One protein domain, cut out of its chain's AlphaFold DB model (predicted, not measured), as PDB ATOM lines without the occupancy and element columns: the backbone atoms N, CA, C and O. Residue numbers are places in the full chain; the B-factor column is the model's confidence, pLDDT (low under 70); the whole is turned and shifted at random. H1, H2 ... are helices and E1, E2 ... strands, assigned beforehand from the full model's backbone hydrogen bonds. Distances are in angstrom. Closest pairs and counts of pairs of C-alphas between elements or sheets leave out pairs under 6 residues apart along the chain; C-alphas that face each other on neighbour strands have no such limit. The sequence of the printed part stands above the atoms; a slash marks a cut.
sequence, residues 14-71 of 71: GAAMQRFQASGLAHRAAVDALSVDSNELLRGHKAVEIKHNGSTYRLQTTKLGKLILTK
ATOM      1  N   GLY A  14     288.332 267.622 476.811       57.78
ATOM      2  CA  GLY A  14     289.202 266.500 476.428       57.78
ATOM      3  C   GLY A  14     289.438 265.468 477.538       57.78
ATOM      4  O   GLY A  14     289.539 264.279 477.251       57.78
ATOM      5  N   ALA A  15     289.459 265.893 478.806       61.44
ATOM      6  CA  ALA A  15     289.763 265.014 479.939       61.44
ATOM      7  C   ALA A  15     288.630 264.013 480.225       61.44
ATOM      8  O   ALA A  15     288.888 262.838 480.481       61.44
ATOM      9  N   ALA A  16     287.367 264.444 480.134       62.19
ATOM     10  CA  ALA A  16     286.228 263.537 480.259       62.19
ATOM     11  C   ALA A  16     286.223 262.515 479.108       62.19
ATOM     12  O   ALA A  16     286.181 261.311 479.354       62.19
ATOM     13  N   MET A  17     286.380 262.983 477.864       62.16
ATOM     14  CA  MET A  17     286.418 262.133 476.669       62.16
ATOM     15  C   MET A  17     287.603 261.145 476.670       62.16
ATOM     16  O   MET A  17     287.455 260.018 476.199       62.16
ATOM     17  N   GLN A  18     288.758 261.518 477.233       69.69
ATOM     18  CA  GLN A  18     289.908 260.620 477.420       69.69
ATOM     19  C   GLN A  18     289.635 259.521 478.452       69.69
ATOM     20  O   GLN A  18     289.999 258.368 478.224       69.69
ATOM     21  N   ARG A  19     288.953 259.832 479.563       68.88
ATOM     22  CA  ARG A  19     288.624 258.836 480.601       68.88
ATOM     23  C   ARG A  19     287.625 257.791 480.106       68.88
ATOM     24  O   ARG A  19     287.811 256.610 480.381       68.88
ATOM     25  N   PHE A  20     286.608 258.195 479.343       68.81
ATOM     26  CA  PHE A  20     285.662 257.247 478.739       68.81
ATOM     27  C   PHE A  20     286.340 256.318 477.722       68.81
ATOM     28  O   PHE A  20     286.062 255.120 477.705       68.81
ATOM     29  N   GLN A  21     287.275 256.841 476.922       75.62
ATOM     30  CA  GLN A  21     288.058 256.032 475.984       75.62
ATOM     31  C   GLN A  21     288.992 255.049 476.700       75.62
ATOM     32  O   GLN A  21     289.041 253.880 476.325       75.62
ATOM     33  N   ALA A  22     289.677 255.485 477.762       72.00
ATOM     34  CA  ALA A  22     290.553 254.622 478.552       72.00
ATOM     35  C   ALA A  22     289.783 253.457 479.201       72.00
ATOM     36  O   ALA A  22     290.217 252.309 479.111       72.00
ATOM     37  N   SER A  23     288.607 253.729 479.776       76.38
ATOM     38  CA  SER A  23     287.736 252.685 480.332       76.38
ATOM     39  C   SER A  23     287.231 251.714 479.261       76.38
ATOM     40  O   SER A  23     287.170 250.512 479.508       76.38
ATOM     41  N   GLY A  24     286.905 252.203 478.059       77.81
ATOM     42  CA  GLY A  24     286.486 251.356 476.940       77.81
ATOM     43  C   GLY A  24     287.599 250.433 476.432       77.81
ATOM     44  O   GLY A  24     287.354 249.253 476.183       77.81
ATOM     45  N   LEU A  25     288.828 250.942 476.327       79.56
ATOM     46  CA  LEU A  25     290.005 250.154 475.942       79.56
ATOM     47  C   LEU A  25     290.346 249.101 477.002       79.56
ATOM     48  O   LEU A  25     290.565 247.941 476.656       79.56
ATOM     49  N   ALA A  26     290.321 249.479 478.284       78.75
ATOM     50  CA  ALA A  26     290.545 248.555 479.393       78.75
ATOM     51  C   ALA A  26     289.471 247.459 479.451       78.75
ATOM     52  O   ALA A  26     289.791 246.291 479.656       78.75
ATOM     53  N   HIS A  27     288.204 247.816 479.217       82.12
ATOM     54  CA  HIS A  27     287.118 246.842 479.171       82.12
ATOM     55  C   HIS A  27     287.291 245.864 478.007       82.12
ATOM     56  O   HIS A  27     287.217 244.663 478.224       82.12
ATOM     57  N   ARG A  28     287.597 246.341 476.791       82.25
ATOM     58  CA  ARG A  28     287.861 245.447 475.650       82.25
ATOM     59  C   ARG A  28     289.041 244.519 475.907       82.25
ATOM     60  O   ARG A  28     288.907 243.334 475.649       82.25
ATOM     61  N   ALA A  29     290.138 245.030 476.462       78.19
ATOM     62  CA  ALA A  29     291.291 244.208 476.822       78.19
ATOM     63  C   ALA A  29     290.933 243.127 477.858       78.19
ATOM     64  O   ALA A  29     291.379 241.990 477.742       78.19
ATOM     65  N   ALA A  30     290.088 243.457 478.841       80.19
ATOM     66  CA  ALA A  30     289.602 242.489 479.821       80.19
ATOM     67  C   ALA A  30     288.670 241.434 479.201       80.19
ATOM     68  O   ALA A  30     288.733 240.267 479.580       80.19
ATOM     69  N   VAL A  31     287.821 241.822 478.244       82.56
ATOM     70  CA  VAL A  31     286.947 240.884 477.523       82.56
ATOM     71  C   VAL A  31     287.779 239.960 476.633       82.56
ATOM     72  O   VAL A  31     287.556 238.754 476.653       82.56
ATOM     73  N   ASP A  32     288.775 240.488 475.919       83.38
ATOM     74  CA  ASP A  32     289.713 239.693 475.115       83.38
ATOM     75  C   ASP A  32     290.457 238.667 475.983       83.38
ATOM     76  O   ASP A  32     290.542 237.497 475.627       83.38
ATOM     77  N   ALA A  33     290.882 239.065 477.187       85.06
ATOM     78  CA  ALA A  33     291.549 238.171 478.136       85.06
ATOM     79  C   ALA A  33     290.663 237.018 478.655       85.06
ATOM     80  O   ALA A  33     291.189 236.017 479.136       85.06
ATOM     81  N   LEU A  34     289.333 237.147 478.578       90.69
ATOM     82  CA  LEU A  34     288.365 236.107 478.960       90.69
ATOM     83  C   LEU A  34     287.733 235.407 477.744       90.69
ATOM     84  O   LEU A  34     286.858 234.553 477.907       90.69
ATOM     85  N   SER A  35     288.143 235.777 476.530       91.62
ATOM     86  CA  SER A  35     287.655 235.194 475.283       91.62
ATOM     87  C   SER A  35     288.455 233.943 474.930       91.62
ATOM     88  O   SER A  35     289.659 233.881 475.150       91.62
ATOM     89  N   VAL A  36     287.792 232.950 474.340       93.12
ATOM     90  CA  VAL A  36     288.445 231.732 473.838       93.12
ATOM     91  C   VAL A  36     288.014 231.502 472.395       93.12
ATOM     92  O   VAL A  36     286.828 231.633 472.079       93.12
ATOM     93  N   ASP A  37     288.960 231.145 471.521       94.94
ATOM     94  CA  ASP A  37     288.633 230.788 470.141       94.94
ATOM     95  C   ASP A  37     287.856 229.467 470.086       94.94
ATOM     96  O   ASP A  37     288.188 228.476 470.740       94.94
ATOM     97  N   SER A  38     286.813 229.434 469.261       94.81
ATOM     98  CA  SER A  38     285.963 228.250 469.137       94.81
ATOM     99  C   SER A  38     286.701 227.017 468.598       94.81
ATOM    100  O   SER A  38     286.377 225.904 469.011       94.81
ATOM    101  N   ASN A  39     287.704 227.178 467.729       94.88
ATOM    102  CA  ASN A  39     288.498 226.057 467.223       94.88
ATOM    103  C   ASN A  39     289.378 225.471 468.324       94.88
ATOM    104  O   ASN A  39     289.495 224.249 468.418       94.88
ATOM    105  N   GLU A  40     289.958 226.326 469.169       95.00
ATOM    106  CA  GLU A  40     290.746 225.886 470.319       95.00
ATOM    107  C   GLU A  40     289.864 225.163 471.340       95.00
ATOM    108  O   GLU A  40     290.208 224.077 471.812       95.00
ATOM    109  N   LEU A  41     288.679 225.711 471.615       95.12
ATOM    110  CA  LEU A  41     287.726 225.107 472.538       95.12
ATOM    111  C   LEU A  41     287.242 223.736 472.043       95.12
ATOM    112  O   LEU A  41     287.141 222.801 472.833       95.12
ATOM    113  N   LEU A  42     286.966 223.610 470.740       95.56
ATOM    114  CA  LEU A  42     286.444 222.388 470.125       95.56
ATOM    115  C   LEU A  42     287.521 221.361 469.750       95.56
ATOM    116  O   LEU A  42     287.190 220.196 469.530       95.56
ATOM    117  N   ARG A  43     288.794 221.763 469.667       93.81
ATOM    118  CA  ARG A  43     289.950 220.886 469.392       93.81
ATOM    119  C   ARG A  43     289.775 220.003 468.148       93.81
ATOM    120  O   ARG A  43     290.131 218.831 468.152       93.81
ATOM    121  N   GLY A  44     289.175 220.552 467.090       93.25
ATOM    122  CA  GLY A  44     288.895 219.829 465.840       93.25
ATOM    123  C   GLY A  44     287.653 218.927 465.867       93.25
ATOM    124  O   GLY A  44     287.285 218.353 464.841       93.25
ATOM    125  N   HIS A  45     286.958 218.829 467.000       94.81
ATOM    126  CA  HIS A  45     285.689 218.117 467.101       94.81
ATOM    127  C   HIS A  45     284.505 219.024 466.745       94.81
ATOM    128  O   HIS A  45     284.572 220.248 466.772       94.81
ATOM    129  N   LYS A  46     283.359 218.418 466.419       93.81
ATOM    130  CA  LYS A  46     282.116 219.174 466.176       93.81
ATOM    131  C   LYS A  46     281.426 219.618 467.470       93.81
ATOM    132  O   LYS A  46     280.549 220.480 467.415       93.81
ATOM    133  N   ALA A  47     281.785 219.011 468.602       96.69
ATOM    134  CA  ALA A  47     281.193 219.260 469.907       96.69
ATOM    135  C   ALA A  47     282.167 218.929 471.045       96.69
ATOM    136  O   ALA A  47     283.034 218.073 470.874       96.69
ATOM    137  N   VAL A  48     281.957 219.557 472.202       97.19
ATOM    138  CA  VAL A  48     282.616 219.245 473.478       97.19
ATOM    139  C   VAL A  48     281.588 219.144 474.599       97.19
ATOM    140  O   VAL A  48     280.567 219.838 474.584       97.19
ATOM    141  N   GLU A  49     281.866 218.283 475.572       97.75
ATOM    142  CA  GLU A  49     281.081 218.175 476.800       97.75
ATOM    143  C   GLU A  49     281.669 219.066 477.895       97.75
ATOM    144  O   GLU A  49     282.876 219.081 478.135       97.75
ATOM    145  N   ILE A  50     280.800 219.804 478.577       97.06
ATOM    146  CA  ILE A  50     281.144 220.745 479.638       97.06
ATOM    147  C   ILE A  50     280.407 220.309 480.899       97.06
ATOM    148  O   ILE A  50     279.179 220.273 480.932       97.06
ATOM    149  N   LYS A  51     281.150 220.000 481.962       97.69
ATOM    150  CA  LYS A  51     280.568 219.734 483.281       97.69
ATOM    151  C   LYS A  51     280.364 221.059 484.004       97.69
ATOM    152  O   LYS A  51     281.330 221.774 484.258       97.69
ATOM    153  N   HIS A  52     279.124 221.381 484.349       97.12
ATOM    154  CA  HIS A  52     278.787 222.623 485.036       97.12
ATOM    155  C   HIS A  52     277.634 222.407 486.021       97.12
ATOM    156  O   HIS A  52     276.607 221.830 485.668       97.12
ATOM    157  N   ASN A  53     277.805 222.853 487.270       96.38
ATOM    158  CA  ASN A  53     276.816 222.701 488.349       96.38
ATOM    159  C   ASN A  53     276.249 221.271 488.470       96.38
ATOM    160  O   ASN A  53     275.044 221.074 488.601       96.38
ATOM    161  N   GLY A  54     277.111 220.256 488.348       97.38
ATOM    162  CA  GLY A  54     276.718 218.844 488.444       97.38
ATOM    163  C   GLY A  54     275.929 218.292 487.248       97.38
ATOM    164  O   GLY A  54     275.572 217.120 487.259       97.38
ATOM    165  N   SER A  55     275.671 219.097 486.214       97.94
ATOM    166  CA  SER A  55     275.095 218.646 484.943       97.94
ATOM    167  C   SER A  55     276.154 218.627 483.844       97.94
ATOM    168  O   SER A  55     277.116 219.400 483.874       97.94
ATOM    169  N   THR A  56     275.961 217.763 482.855       97.94
ATOM    170  CA  THR A  56     276.709 217.824 481.600       97.94
ATOM    171  C   THR A  56     275.962 218.733 480.640       97.94
ATOM    172  O   THR A  56     274.741 218.714 480.610       97.94
ATOM    173  N   TYR A  57     276.702 219.541 479.897       98.19
ATOM    174  CA  TYR A  57     276.222 220.341 478.785       98.19
ATOM    175  C   TYR A  57     277.042 219.990 477.555       98.19
ATOM    176  O   TYR A  57     278.182 219.536 477.665       98.19
ATOM    177  N   ARG A  58     276.500 220.262 476.375       97.75
ATOM    178  CA  ARG A  58     277.193 220.076 475.107       97.75
ATOM    179  C   ARG A  58     277.237 221.384 474.340       97.75
ATOM    180  O   ARG A  58     276.201 221.894 473.916       97.75
ATOM    181  N   LEU A  59     278.444 221.891 474.119       98.19
ATOM    182  CA  LEU A  59     278.692 222.987 473.190       98.19
ATOM    183  C   LEU A  59     279.061 222.398 471.830       98.19
ATOM    184  O   LEU A  59     279.914 221.517 471.748       98.19
ATOM    185  N   GLN A  60     278.428 222.858 470.756       97.62
ATOM    186  CA  GLN A  60     278.669 222.325 469.413       97.62
ATOM    187  C   GLN A  60     278.495 223.375 468.322       97.62
ATOM    188  O   GLN A  60     277.733 224.327 468.491       97.62
ATOM    189  N   THR A  61     279.131 223.153 467.171       97.06
ATOM    190  CA  THR A  61     278.927 223.981 465.974       97.06
ATOM    191  C   THR A  61     277.785 223.432 465.122       97.06
ATOM    192  O   THR A  61     277.710 222.238 464.828       97.06
ATOM    193  N   THR A  62     276.884 224.311 464.699       95.69
ATOM    194  CA  THR A  62     275.772 224.003 463.793       95.69
ATOM    195  C   THR A  62     276.216 224.026 462.329       95.69
ATOM    196  O   THR A  62     277.248 224.595 461.981       95.69
ATOM    197  N   LYS A  63     275.400 223.470 461.424       93.00
ATOM    198  CA  LYS A  63     275.661 223.532 459.970       93.00
ATOM    199  C   LYS A  63     275.741 224.969 459.428       93.00
ATOM    200  O   LYS A  63     276.414 225.192 458.434       93.00
ATOM    201  N   LEU A  64     275.073 225.922 460.087       94.19
ATOM    202  CA  LEU A  64     275.089 227.350 459.743       94.19
ATOM    203  C   LEU A  64     276.239 228.121 460.421       94.19
ATOM    204  O   LEU A  64     276.238 229.347 460.410       94.19
ATOM    205  N   GLY A  65     277.187 227.425 461.057       91.25
ATOM    206  CA  GLY A  65     278.399 228.027 461.623       91.25
ATOM    207  C   GLY A  65     278.234 228.678 462.998       91.25
ATOM    208  O   GLY A  65     279.189 229.240 463.519       91.25
ATOM    209  N   LYS A  66     277.053 228.599 463.623       95.50
ATOM    210  CA  LYS A  66     276.836 229.101 464.993       95.50
ATOM    211  C   LYS A  66     277.183 228.047 466.034       95.50
ATOM    212  O   LYS A  66     276.937 226.866 465.791       95.50
ATOM    213  N   LEU A  67     277.634 228.481 467.207       97.00
ATOM    214  CA  LEU A  67     277.717 227.631 468.392       97.00
ATOM    215  C   LEU A  67     276.353 227.528 469.084       97.00
ATOM    216  O   LEU A  67     275.626 228.517 469.184       97.00
ATOM    217  N   ILE A  68     276.016 226.337 469.573       97.38
ATOM    218  CA  ILE A  68     274.837 226.094 470.406       97.38
ATOM    219  C   ILE A  68     275.232 225.291 471.644       97.38
ATOM    220  O   ILE A  68     275.975 224.312 471.542       97.38
ATOM    221  N   LEU A  69     274.737 225.725 472.801       97.81
ATOM    222  CA  LEU A  69     274.881 225.032 474.074       97.81
ATOM    223  C   LEU A  69     273.555 224.346 474.405       97.81
ATOM    224  O   LEU A  69     272.522 225.008 474.495       97.81
ATOM    225  N   THR A  70     273.586 223.033 474.585       97.69
ATOM    226  CA  THR A  70     272.451 222.260 475.096       97.69
ATOM    227  C   THR A  70     272.813 221.678 476.451       97.69
ATOM    228  O   THR A  70     273.987 221.423 476.717       97.69
ATOM    229  N   LYS A  71     271.813 221.485 477.306       95.19
ATOM    230  CA  LYS A  71     271.963 220.623 478.475       95.19
ATOM    231  C   LYS A  71     271.966 219.165 478.024       95.19
ATOM    232  O   LYS A  71     271.267 218.877 477.027       95.19
TER     233      LYS A  71
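AT A GLANCE: This is residues 14 to 71 of the 71 residues of an uncharacterized protein of Pseudorhodoferax sp. Leaf267 (UniProt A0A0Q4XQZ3). A small sheet of three antiparallel strands, E1, E2 and E3, has one short helix, H2, on one of its faces, and a long single helix, H1, sticks out from this small body as an arm. Residues 14 to 37, of which 14 to 33 belong to H1, stand free, and this arm makes the length of the whole. The printed part has 58 residues, with two named helices and three named strands in the order H1, H2, E1, E2, E3 along the chain. The sheet's order is E1, E2, E3, and the class is mixed, helices and strands. The whole is extended, with a radius of gyration of the C-alphas of 17.3 A and spans of 49 by 29 by 17 A.

HOW THE PARTS SIT: The sheet is a meander, each strand the antiparallel neighbour of the one before, made of E1, residues 47 to 52, E2, residues 55 to 61, and E3, residues 67 to 70. E1 and E3 are its edge strands and E2 is the inner strand. E1 and E2 form a hairpin, with 152 degrees between their directions; N 50 and O 57 are 2.8 A apart and N 48 and O 59 are 2.9 A apart, both within hydrogen-bond range. E2 and E3 form a second hairpin, at 156 degrees, with N 58 and O 70 within hydrogen-bond range at 2.8 A. H2, residues 38 to 42, is on the sheet at a height over the sheet of 8.7 A, and lies only just over E2, with 3 of its 5 C-alphas falling on that strand. The closest C-alphas of H2 and E1 are those of Leu 42 and Val 48, 6.0 A apart. H1, residues 14 to 33, is not on the sheet, and it is apart from H2, E1, E2 and E3. In H1 and H2 every O i to N i+4 pair is within hydrogen-bond range.

IN THESE COORDINATES: E2, the longest strand, measures 20.1 A from C-alpha 55 at (275.095, 218.646, 484.943) to C-alpha 61. E1 measures 15.7 A and E3 10.1 A, E3 ending at C-alpha 70 at (272.451, 222.260, 475.096). H2 measures 6.0 A. H1 measures 28.5 A, from C-alpha 14 at (289.202, 266.500, 476.428) to C-alpha 33.

THE WHOLE: The two C-alphas farthest apart are those of Gly 14 and Gly 54, at 50.7 A. Without the free stretch the body is 34 residues spanning 29 by 17 by 10 A. The printed part has no cut and ends at residue 71, the chain's last; the four links between named elements are tight. The mean pLDDT of the printed part is 88.3, and residues 14 to 20 of this model are under 70.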